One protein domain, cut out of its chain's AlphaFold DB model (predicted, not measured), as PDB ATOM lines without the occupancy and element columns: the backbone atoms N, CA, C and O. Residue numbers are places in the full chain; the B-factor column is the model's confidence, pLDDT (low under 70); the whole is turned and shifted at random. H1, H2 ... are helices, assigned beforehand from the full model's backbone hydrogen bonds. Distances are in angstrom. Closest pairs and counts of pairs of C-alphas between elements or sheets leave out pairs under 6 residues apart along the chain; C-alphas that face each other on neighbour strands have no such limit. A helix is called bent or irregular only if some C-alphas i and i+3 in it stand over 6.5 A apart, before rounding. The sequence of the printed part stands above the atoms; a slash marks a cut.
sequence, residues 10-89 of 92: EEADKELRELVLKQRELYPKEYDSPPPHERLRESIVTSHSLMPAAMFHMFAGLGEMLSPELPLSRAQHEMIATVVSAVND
ATOM      1  N   GLU A  10      54.454  91.639 165.617       89.06
ATOM      2  CA  GLU A  10      53.067  91.497 166.054       89.06
ATOM      3  C   GLU A  10      52.485  92.820 166.573       89.06
ATOM      4  O   GLU A  10      51.298  93.082 166.387       89.06
ATOM      5  N   GLU A  11      53.319  93.685 167.150       93.06
ATOM      6  CA  GLU A  11      52.943  94.996 167.698       93.06
ATOM      7  C   GLU A  11      53.246  96.158 166.738       93.06
ATOM      8  O   GLU A  11      52.858  97.296 166.999       93.06
ATOM      9  N   ALA A  12      53.932  95.884 165.625       91.94
ATOM     10  CA  ALA A  12      54.317  96.890 164.649       91.94
ATOM     11  C   ALA A  12      53.099  97.548 163.983       91.94
ATOM     12  O   ALA A  12      52.106  96.891 163.648       91.94
ATOM     13  N   ASP A  13      53.197  98.857 163.757       96.81
ATOM     14  CA  ASP A  13      52.220  99.596 162.968       96.81
ATOM     15  C   ASP A  13      52.321  99.247 161.472       96.81
ATOM     16  O   ASP A  13      53.128  98.422 161.034       96.81
ATOM     17  N   LYS A  14      51.453  99.863 160.665       97.12
ATOM     18  CA  LYS A  14      51.393  99.594 159.228       97.12
ATOM     19  C   LYS A  14      52.718  99.911 158.521       97.12
ATOM     20  O   LYS A  14      53.155  99.107 157.703       97.12
ATOM     21  N   GLU A  15      53.348 101.041 158.836       97.44
ATOM     22  CA  GLU A  15      54.577 101.483 158.168       97.44
ATOM     23  C   GLU A  15      55.740 100.538 158.479       97.44
ATOM     24  O   GLU A  15      56.393 100.029 157.564       97.44
ATOM     25  N   LEU A  16      55.963 100.240 159.761       96.12
ATOM     26  CA  LEU A  16      57.030  99.341 160.181       96.12
ATOM     27  C   LEU A  16      56.838  97.938 159.591       96.12
ATOM     28  O   LEU A  16      57.800  97.351 159.094       96.12
ATOM     29  N   ARG A  17      55.606  97.409 159.578       94.31
ATOM     30  CA  ARG A  17      55.318  96.101 158.963       94.31
ATOM     31  C   ARG A  17      55.640  96.082 157.474       94.31
ATOM     32  O   ARG A  17      56.310  95.160 157.016       94.31
ATOM     33  N   GLU A  18      55.183  97.087 156.729       96.75
ATOM     34  CA  GLU A  18      55.439  97.184 155.289       96.75
ATOM     35  C   GLU A  18      56.939  97.240 154.987       96.75
ATOM     36  O   GLU A  18      57.415  96.542 154.092       96.75
ATOM     37  N   LEU A  19      57.702  98.021 155.751       97.12
ATOM     38  CA  LEU A  19      59.144  98.156 155.556       97.12
ATOM     39  C   LEU A  19      59.928  96.896 155.953       97.12
ATOM     40  O   LEU A  19      60.878  96.530 155.258       97.12
ATOM     41  N   VAL A  20      59.521  96.198 157.019       92.94
ATOM     42  CA  VAL A  20      60.125  94.913 157.420       92.94
ATOM     43  C   VAL A  20      59.906  93.840 156.352       92.94
ATOM     44  O   VAL A  20      60.819  93.058 156.080       92.94
ATOM     45  N   LEU A  21      58.721  93.801 155.738       92.94
ATOM     46  CA  LEU A  21      58.424  92.865 154.653       92.94
ATOM     47  C   LEU A  21      59.206  93.221 153.385       92.94
ATOM     48  O   LEU A  21      59.889  92.356 152.845       92.94
ATOM     49  N   LYS A  22      59.209  94.498 152.978       94.75
ATOM     50  CA  LYS A  22      59.959  94.962 151.799       94.75
ATOM     51  C   LYS A  22      61.453  94.664 151.883       94.75
ATOM     52  O   LYS A  22      62.029  94.235 150.894       94.75
ATOM     53  N   GLN A  23      62.096  94.878 153.036       93.12
ATOM     54  CA  GLN A  23      63.523  94.539 153.149       93.12
ATOM     55  C   GLN A  23      63.759  93.026 153.075       93.12
ATOM     56  O   GLN A  23      64.761  92.592 152.519       93.12
ATOM     57  N   ARG A  24      62.826  92.213 153.593       89.88
ATOM     58  CA  ARG A  24      62.972  90.752 153.623       89.88
ATOM     59  C   ARG A  24      62.967  90.158 152.218       89.88
ATOM     60  O   ARG A  24      63.701  89.212 151.970       89.88
ATOM     61  N   GLU A  25      62.178  90.731 151.312       91.81
ATOM     62  CA  GLU A  25      62.117  90.323 149.902       91.81
ATOM     63  C   GLU A  25      63.458  90.487 149.165       91.81
ATOM     64  O   GLU A  25      63.666  89.846 148.139       91.81
ATOM     65  N   LEU A  26      64.376  91.312 149.687       93.12
ATOM     66  CA  LEU A  26      65.696  91.548 149.095       93.12
ATOM     67  C   LEU A  26      66.744  90.514 149.525       93.12
ATOM     68  O   LEU A  26      67.854  90.508 148.995       93.12
ATOM     69  N   TYR A  27      66.446  89.674 150.519       90.75
ATOM     70  CA  TYR A  27      67.423  88.731 151.052       90.75
ATOM     71  C   TYR A  27      67.493  87.438 150.235       90.75
ATOM     72  O   TYR A  27      66.493  87.005 149.660       90.75
ATOM     73  N   PRO A  28      68.668  86.777 150.194       91.00
ATOM     74  CA  PRO A  28      68.802  85.483 149.539       91.00
ATOM     75  C   PRO A  28      67.849  84.443 150.140       91.00
ATOM     76  O   PRO A  28      67.634  84.416 151.350       91.00
ATOM     77  N   LYS A  29      67.350  83.517 149.314       88.38
ATOM     78  CA  LYS A  29      66.475  82.408 149.744       88.38
ATOM     79  C   LYS A  29      67.086  81.538 150.849       88.38
ATOM     80  O   LYS A  29      66.370  80.884 151.590       88.38
ATOM     81  N   GLU A  30      68.412  81.486 150.964       86.62
ATOM     82  CA  GLU A  30      69.107  80.761 152.032       86.62
ATOM     83  C   GLU A  30      68.822  81.365 153.415       86.62
ATOM     84  O   GLU A  30      68.990  80.692 154.429       86.62
ATOM     85  N   TYR A  31      68.397  82.632 153.455       82.62
ATOM     86  CA  TYR A  31      67.973  83.328 154.665       82.62
ATOM     87  C   TYR A  31      66.464  83.170 154.904       82.62
ATOM     88  O   TYR A  31      65.959  83.647 155.925       82.62
ATOM     89  N   ASP A  32      65.736  82.473 154.018       77.31
ATOM     90  CA  ASP A  32      64.394  82.013 154.341       77.31
ATOM     91  C   ASP A  32      64.486  80.957 155.429       77.31
ATOM     92  O   ASP A  32      65.154  79.930 155.347       77.31
ATOM     93  N   SER A  33      63.825  81.278 156.521       65.56
ATOM     94  CA  SER A  33      64.063  80.688 157.813       65.56
ATOM     95  C   SER A  33      62.692  80.422 158.427       65.56
ATOM     96  O   SER A  33      61.836  81.313 158.400       65.56
ATOM     97  N   PRO A  34      62.489  79.242 159.029       51.38
ATOM     98  CA  PRO A  34      62.132  79.255 160.433       51.38
ATOM     99  C   PRO A  34      63.251  78.565 161.225       51.38
ATOM    100  O   PRO A  34      63.343  77.338 161.228       51.38
ATOM    101  N   PRO A  35      64.123  79.312 161.918       51.16
ATOM    102  CA  PRO A  35      64.940  78.764 162.983       51.16
ATOM    103  C   PRO A  35      64.027  78.332 164.141       51.16
ATOM    104  O   PRO A  35      62.886  78.793 164.238       51.16
ATOM    105  N   PRO A  36      64.500  77.473 165.058       45.41
ATOM    106  CA  PRO A  36      63.728  77.096 166.238       45.41
ATOM    107  C   PRO A  36      63.272  78.348 167.008       45.41
ATOM    108  O   PRO A  36      64.084  79.222 167.320       45.41
ATOM    109  N   HIS A  37      61.965  78.410 167.298       48.94
ATOM    110  CA  HIS A  37      61.217  79.559 167.836       48.94
ATOM    111  C   HIS A  37      61.860  80.276 169.044       48.94
ATOM    112  O   HIS A  37      61.549  81.437 169.300       48.94
ATOM    113  N   GLU A  38      62.764  79.626 169.779       44.50
ATOM    114  CA  GLU A  38      63.433  80.190 170.956       44.50
ATOM    115  C   GLU A  38      64.636  81.094 170.633       44.50
ATOM    116  O   GLU A  38      64.932  81.983 171.426       44.50
ATOM    117  N   ARG A  39      65.292  80.952 169.468       44.88
ATOM    118  CA  ARG A  39      66.417  81.834 169.055       44.88
ATOM    119  C   ARG A  39      65.986  83.043 168.214       44.88
ATOM    120  O   ARG A  39      66.808  83.891 167.900       44.88
ATOM    121  N   LEU A  40      64.703  83.125 167.856       46.97
ATOM    122  CA  LEU A  40      64.135  84.131 166.947       46.97
ATOM    123  C   LEU A  40      63.561  85.378 167.622       46.97
ATOM    124  O   LEU A  40      63.174  86.309 166.919       46.97
ATOM    125  N   ARG A  41      63.492  85.439 168.959       53.91
ATOM    126  CA  ARG A  41      63.033  86.668 169.639       53.91
ATOM    127  C   ARG A  41      63.980  87.852 169.420       53.91
ATOM    128  O   ARG A  41      63.659  88.975 169.794       53.91
ATOM    129  N   GLU A  42      65.133  87.609 168.808       68.00
ATOM    130  CA  GLU A  42      66.204  88.570 168.639       68.00
ATOM    131  C   GLU A  42      66.645  88.602 167.179       68.00
ATOM    132  O   GLU A  42      67.366  87.729 166.706       68.00
ATOM    133  N   SER A  43      66.200  89.629 166.464       81.31
ATOM    134  CA  SER A  43      66.658  89.933 165.112       81.31
ATOM    135  C   SER A  43      67.326  91.301 165.104       81.31
ATOM    136  O   SER A  43      66.840  92.257 165.719       81.31
ATOM    137  N   ILE A  44      68.425  91.422 164.362       89.56
ATOM    138  CA  ILE A  44      69.077  92.706 164.112       89.56
ATOM    139  C   ILE A  44      68.119  93.671 163.406       89.56
ATOM    140  O   ILE A  44      68.153  94.865 163.685       89.56
ATOM    141  N   VAL A  45      67.179  93.172 162.592       91.38
ATOM    142  CA  VAL A  45      66.122  93.995 161.978       91.38
ATOM    143  C   VAL A  45      65.193  94.561 163.055       91.38
ATOM    144  O   VAL A  45      64.989  95.770 163.125       91.38
ATOM    145  N   THR A  46      64.706  93.712 163.966       90.19
ATOM    146  CA  THR A  46      63.854  94.124 165.097       90.19
ATOM    147  C   THR A  46      64.567  95.093 166.039       90.19
ATOM    148  O   THR A  46      63.940  95.999 166.576       90.19
ATOM    149  N   SER A  47      65.887  94.969 166.187       92.19
ATOM    150  CA  SER A  47      66.696  95.899 166.988       92.19
ATOM    151  C   SER A  47      66.640  97.343 166.465       92.19
ATOM    152  O   SER A  47      66.872  98.277 167.223       92.19
ATOM    153  N   HIS A  48      66.272  97.547 165.195       94.62
ATOM    154  CA  HIS A  48      66.145  98.865 164.566       94.62
ATOM    155  C   HIS A  48      64.687  99.327 164.390       94.62
ATOM    156  O   HIS A  48      64.435 100.356 163.764       94.62
ATOM    157  N   SER A  49      63.714  98.616 164.969       94.00
ATOM    158  CA  SER A  49      62.279  98.865 164.762       94.00
ATOM    159  C   SER A  49      61.795 100.255 165.199       94.00
ATOM    160  O   SER A  49      60.720 100.683 164.797       94.00
ATOM    161  N   LEU A  50      62.548 100.959 166.054       96.12
ATOM    162  CA  LEU A  50      62.215 102.320 166.495       96.12
ATOM    163  C   LEU A  50      62.473 103.388 165.416       96.12
ATOM    164  O   LEU A  50      62.054 104.529 165.589       96.12
ATOM    165  N   MET A  51      63.164 103.041 164.324       96.81
ATOM    166  CA  MET A  51      63.487 103.949 163.215       96.81
ATOM    167  C   MET A  51      63.195 103.266 161.865       96.81
ATOM    168  O   MET A  51      64.135 102.885 161.162       96.81
ATOM    169  N   PRO A  52      61.915 103.095 161.476       96.81
ATOM    170  CA  PRO A  52      61.522 102.231 160.355       96.81
ATOM    171  C   PRO A  52      62.212 102.558 159.022       96.81
ATOM    172  O   PRO A  52      62.706 101.656 158.346       96.81
ATOM    173  N   ALA A  53      62.324 103.839 158.660       97.50
ATOM    174  CA  ALA A  53      62.998 104.248 157.427       97.50
ATOM    175  C   ALA A  53      64.502 103.916 157.442       97.50
ATOM    176  O   ALA A  53      65.025 103.355 156.481       97.50
ATOM    177  N   ALA A  54      65.201 104.209 158.545       97.75
ATOM    178  CA  ALA A  54      66.623 103.894 158.680       97.75
ATOM    179  C   ALA A  54      66.865 102.378 158.675       97.75
ATOM    180  O   ALA A  54      67.767 101.905 157.986       97.75
ATOM    181  N   MET A  55      66.021 101.621 159.387       96.81
ATOM    182  CA  MET A  55      66.002 100.160 159.352       96.81
ATOM    183  C   MET A  55      65.901  99.669 157.903       96.81
ATOM    184  O   MET A  55      66.773  98.933 157.450       96.81
ATOM    185  N   PHE A  56      64.882 100.112 157.161       97.56
ATOM    186  CA  PHE A  56      64.693  99.702 155.773       97.56
ATOM    187  C   PHE A  56      65.916 100.008 154.911       97.56
ATOM    188  O   PHE A  56      66.425  99.109 154.255       97.56
ATOM    189  N   HIS A  57      66.419 101.243 154.927       98.06
ATOM    190  CA  HIS A  57      67.525 101.635 154.054       98.06
ATOM    191  C   HIS A  57      68.826 100.884 154.358       98.06
ATOM    192  O   HIS A  57      69.518 100.484 153.422       98.06
ATOM    193  N   MET A  58      69.149 100.649 155.634       97.25
ATOM    194  CA  MET A  58      70.349  99.887 155.999       97.25
ATOM    195  C   MET A  58      70.268  98.437 155.519       97.25
ATOM    196  O   MET A  58      71.218  97.932 154.922       97.25
ATOM    197  N   PHE A  59      69.131  97.773 155.737       96.12
ATOM    198  CA  PHE A  59      68.971  96.368 155.360       96.12
ATOM    199  C   PHE A  59      68.690  96.171 153.870       96.12
ATOM    200  O   PHE A  59      69.124  95.174 153.304       96.12
ATOM    201  N   ALA A  60      68.080  97.144 153.194       96.94
ATOM    202  CA  ALA A  60      68.014  97.154 151.736       96.94
ATOM    203  C   ALA A  60      69.417  97.259 151.122       96.94
ATOM    204  O   ALA A  60      69.743  96.502 150.213       96.94
ATOM    205  N   GLY A  61      70.280  98.119 151.680       97.00
ATOM    206  CA  GLY A  61      71.688  98.179 151.289       97.00
ATOM    207  C   GLY A  61      72.410  96.841 151.484       97.00
ATOM    208  O   GLY A  61      73.177  96.429 150.618       97.00
ATOM    209  N   LEU A  62      72.128  96.126 152.581       95.50
ATOM    210  CA  LEU A  62      72.638  94.768 152.776       95.50
ATOM    211  C   LEU A  62      72.115  93.798 151.707       95.50
ATOM    212  O   LEU A  62      72.915  93.059 151.146       95.50
ATOM    213  N   GLY A  63      70.816  93.815 151.398       94.88
ATOM    214  CA  GLY A  63      70.224  92.971 150.352       94.88
ATOM    215  C   GLY A  63      70.920  93.135 148.998       94.88
ATOM    216  O   GLY A  63      71.339  92.146 148.399       94.88
ATOM    217  N   GLU A  64      71.165  94.378 148.576       96.25
ATOM    218  CA  GLU A  64      71.909  94.684 147.342       96.25
ATOM    219  C   GLU A  64      73.347  94.139 147.371       96.25
ATOM    220  O   GLU A  64      73.813  93.538 146.403       96.25
ATOM    221  N   MET A  65      74.048  94.266 148.506       95.56
ATOM    222  CA  MET A  65      75.398  93.704 148.683       95.56
ATOM    223  C   MET A  65      75.431  92.167 148.701       95.56
ATOM    224  O   MET A  65      76.508  91.581 148.621       95.56
ATOM    225  N   LEU A  66      74.276  91.510 148.816       94.56
ATOM    226  CA  LEU A  66      74.133  90.055 148.785       94.56
ATOM    227  C   LEU A  66      73.542  89.547 147.463       94.56
ATOM    228  O   LEU A  66      73.298  88.340 147.350       94.56
ATOM    229  N   SER A  67      73.327  90.436 146.485       93.88
ATOM    230  CA  SER A  67      72.705  90.120 145.200       93.88
ATOM    231  C   SER A  67      73.422  88.969 144.475       93.88
ATOM    232  O   SER A  67      74.657  88.947 144.413       93.88
ATOM    233  N   PRO A  68      72.674  88.018 143.877       92.19
ATOM    234  CA  PRO A  68      73.253  86.928 143.094       92.19
ATOM    235  C   PRO A  68      73.866  87.391 141.762       92.19
ATOM    236  O   PRO A  68      74.518  86.591 141.095       92.19
ATOM    237  N   GLU A  69      73.653  88.649 141.358       94.50
ATOM    238  CA  GLU A  69      74.250  89.219 140.142       94.50
ATOM    239  C   GLU A  69      75.691  89.707 140.347       94.50
ATOM    240  O   GLU A  69      76.408  89.971 139.379       94.50
ATOM    241  N   LEU A  70      76.143  89.818 141.600       95.12
ATOM    242  CA  LEU A  70      77.528  90.154 141.906       95.12
ATOM    243  C   LEU A  70      78.466  89.001 141.510       95.12
ATOM    244  O   LEU A  70      78.076  87.833 141.550       95.12
ATOM    245  N   PRO A  71      79.746  89.279 141.193       97.06
ATOM    246  CA  PRO A  71      80.733  88.250 140.857       97.06
ATOM    247  C   PRO A  71      81.240  87.488 142.101       97.06
ATOM    248  O   PRO A  71      82.430  87.190 142.217       97.06
ATOM    249  N   LEU A  72      80.351  87.194 143.053       96.25
ATOM    250  CA  LEU A  72      80.625  86.508 144.310       96.25
ATOM    251  C   LEU A  72      79.577  85.417 144.542       96.25
ATOM    252  O   LEU A  72      78.372  85.643 144.487       96.25
ATOM    253  N   SER A  73      80.042  84.211 144.851       95.38
ATOM    254  CA  SER A  73      79.176  83.130 145.317       95.38
ATOM    255  C   SER A  73      78.648  83.412 146.726       95.38
ATOM    256  O   SER A  73      79.280  84.102 147.531       95.38
ATOM    257  N   ARG A  74      77.526  82.776 147.079       93.88
ATOM    258  CA  ARG A  74      76.956  82.846 148.433       93.88
ATOM    259  C   ARG A  74      77.967  82.450 149.515       93.88
ATOM    260  O   ARG A  74      78.057  83.115 150.541       93.88
ATOM    261  N   ALA A  75      78.779  81.423 149.262       95.38
ATOM    262  CA  ALA A  75      79.834  81.000 150.180       95.38
ATOM    263  C   ALA A  75      80.925  82.070 150.364       95.38
ATOM    264  O   ALA A  75      81.428  82.238 151.470       95.38
ATOM    265  N   GLN A  76      81.277  82.822 149.314       97.31
ATOM    266  CA  GLN A  76      82.247  83.919 149.420       97.31
ATOM    267  C   GLN A  76      81.693  85.096 150.219       97.31
ATOM    268  O   GLN A  76      82.412  85.643 151.052       97.31
ATOM    269  N   HIS A  77      80.428  85.465 150.015       96.75
ATOM    270  CA  HIS A  77      79.793  86.489 150.839       96.75
ATOM    271  C   HIS A  77      79.789  86.093 152.332       96.75
ATOM    272  O   HIS A  77      80.162  86.905 153.176       96.75
ATOM    273  N   GLU A  78      79.443  84.840 152.661       95.69
ATOM    274  CA  GLU A  78      79.490  84.346 154.050       95.69
ATOM    275  C   GLU A  78      80.915  84.268 154.603       95.69
ATOM    276  O   GLU A  78      81.143  84.588 155.767       95.69
ATOM    277  N   MET A  79      81.896  83.885 153.780       98.06
ATOM    278  CA  MET A  79      83.307  83.895 154.172       98.06
ATOM    279  C   MET A  79      83.758  85.309 154.559       98.06
ATOM    280  O   MET A  79      84.399  85.477 155.595       98.06
ATOM    281  N   ILE A  80      83.400  86.325 153.765       97.50
ATOM    282  CA  ILE A  80      83.707  87.729 154.069       97.50
ATOM    283  C   ILE A  80      83.043  88.136 155.387       97.50
ATOM    284  O   ILE A  80      83.738  88.619 156.279       97.50
ATOM    285  N   ALA A  81      81.736  87.896 155.536       96.44
ATOM    286  CA  ALA A  81      81.003  88.227 156.758       96.44
ATOM    287  C   ALA A  81      81.622  87.550 157.994       96.44
ATOM    288  O   ALA A  81      81.900  88.214 158.988       96.44
ATOM    289  N   THR A  82      81.937  86.257 157.899       97.31
ATOM    290  CA  THR A  82      82.537  85.472 158.989       97.31
ATOM    291  C   THR A  82      83.899  86.022 159.406       97.31
ATOM    292  O   THR A  82      84.150  86.215 160.594       97.31
ATOM    293  N   VAL A  83      84.787  86.291 158.442       98.56
ATOM    294  CA  VAL A  83      86.130  86.814 158.735       98.56
ATOM    295  C   VAL A  83      86.047  88.220 159.325       98.56
ATOM    296  O   VAL A  83      86.725  88.498 160.310       98.56
ATOM    297  N   VAL A  84      85.197  89.092 158.775       98.44
ATOM    298  CA  VAL A  84      85.001  90.453 159.302       98.44
ATOM    299  C   VAL A  84      84.452  90.412 160.728       98.44
ATOM    300  O   VAL A  84      84.960  91.137 161.582       98.44
ATOM    301  N   SER A  85      83.468  89.558 161.015       97.94
ATOM    302  CA  SER A  85      82.920  89.407 162.367       97.94
ATOM    303  C   SER A  85      83.963  88.892 163.353       97.94
ATOM    304  O   SER A  85      84.110  89.470 164.425       97.94
ATOM    305  N   ALA A  86      84.738  87.868 162.979       98.25
ATOM    306  CA  ALA A  86      85.792  87.318 163.831       98.25
ATOM    307  C   ALA A  86      86.902  88.338 164.121       98.25
ATOM    308  O   ALA A  86      87.354  88.454 165.255       98.25
ATOM    309  N   VAL A  87      87.322  89.113 163.116       98.69
ATOM    310  CA  VAL A  87      88.339  90.167 163.287       98.69
ATOM    311  C   VAL A  87      87.850  91.289 164.206       98.69
ATOM    312  O   VAL A  87      88.658  91.897 164.904       98.69
ATOM    313  N   ASN A  88      86.543  91.560 164.221       98.38
ATOM    314  CA  ASN A  88      85.940  92.605 165.047       98.38
ATOM    315  C   ASN A  88      85.370  92.094 166.382       98.38
ATOM    316  O   ASN A  88      84.687  92.861 167.058       98.38
ATOM    317  N   ASP A  89      85.596  90.827 166.752       97.56
ATOM    318  CA  ASP A  89      84.982  90.197 167.936       97.56
ATOM    319  C   ASP A  89      83.446  90.398 167.994       97.56
ATOM    320  O   ASP A  89      82.833  90.595 169.050       97.56
TER     321      ASP A  89
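AT A GLANCE: This is residues 10 to 89 of the 92 residues of an uncharacterized protein of Acidobacteria bacterium (UniProt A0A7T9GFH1). Two helices, H1 and H3, lie side by side and run the same way, with the very short H2 near both of them, and a fourth helix, H4, stands off by itself past the last residues of H3. Between H1 and H2 the chain makes a wide loop, residues 25 to 43, of which residues 33 to 43 stick out from the rest. The printed part has 80 residues with four named helices, in the order H1, H2, H3, H4, and no named strand, and its class is all helix. It is only just compact, close to loose, with a radius of gyration of the C-alphas of 13.9 A, and its C-alphas span 37 by 29 by 24 A along their three main axes.

IN THESE COORDINATES: The printed part begins at Glu 10, and residues 10 to 13 come before the first helix. H1 is residues 14 to 24, from Lys 14 to Arg 24; C-alpha 14 is at (51.393, 99.594, 159.228), and the helix measures 15.6 A from first to last C-alpha. Residues 25 to 43 hold no named element; their C-alphas lie 7 to 19 A from the mean of all C-alphas. H2 follows with four residues, 44 to 47, from Ile 44 to Ser 47, and is 4.9 A long from first to last C-alpha. H3 is residues 52 to 65, from Pro 52 to Met 65; it runs 20.0 A, from C-alpha 52 at (61.522, 102.231, 160.355) to C-alpha 65. H4 is residues 74 to 87, from Arg 74 to Val 87; it measures 20.1 A and ends with C-alpha 87 at (88.339, 90.167, 163.287). H3 and H4, with 14 residues each, are the longest helices by residues. No helix is bent or irregular.

HOW THE PARTS SIT: H1 and H3 touch, with 11 pairs of C-alphas within 8 A. Their closest C-alphas are those of Leu 16 and Pro 52, 5.3 A apart. Their lines stand at a shallow tilt of 10 degrees, and they run the same way, with their centres 10.9 A apart. H2 is close to H1 but not clearly touching it; the closest C-alphas of the two are those of Val 20 and Val 45, at 7.6 A. H2 is likewise close to H3 but not clearly touching it, and there the closest C-alphas are those of Val 45 and Met 55, at 6.7 A. H4 touches no helix: it is apart from H1, from H2 and from H3, which comes just before it in the chain. In H1, H3 and H4 every pair of O of residue i and N of residue i+4 is within hydrogen-bond range. H2, with four residues, is too short for such a pair; its one pair of O of residue i and N of residue i+3 is within range.

THE WHOLE: The two C-alphas farthest apart are those of Glu 11 and Pro 71, at 39.2 A, and the first and last printed C-alphas, of Glu 10 and Asp 89, are 32.0 A apart. The printed part has no cut. The link from H1 to H2 is long, with 19 residues; the link from H2 to H3 is tight, with 4; the link from H3 to H4 is short, with 8. Two stretches stand free: residues 33 to 43, and residues 79 to 89, of which 79 to 87 belong to H4. The body without them has 58 residues and spans 37 by 19 by 17 A. The mean pLDDT of the printed part is 89.1, and the model's confidence is low, under 70, at residues 33 to 42.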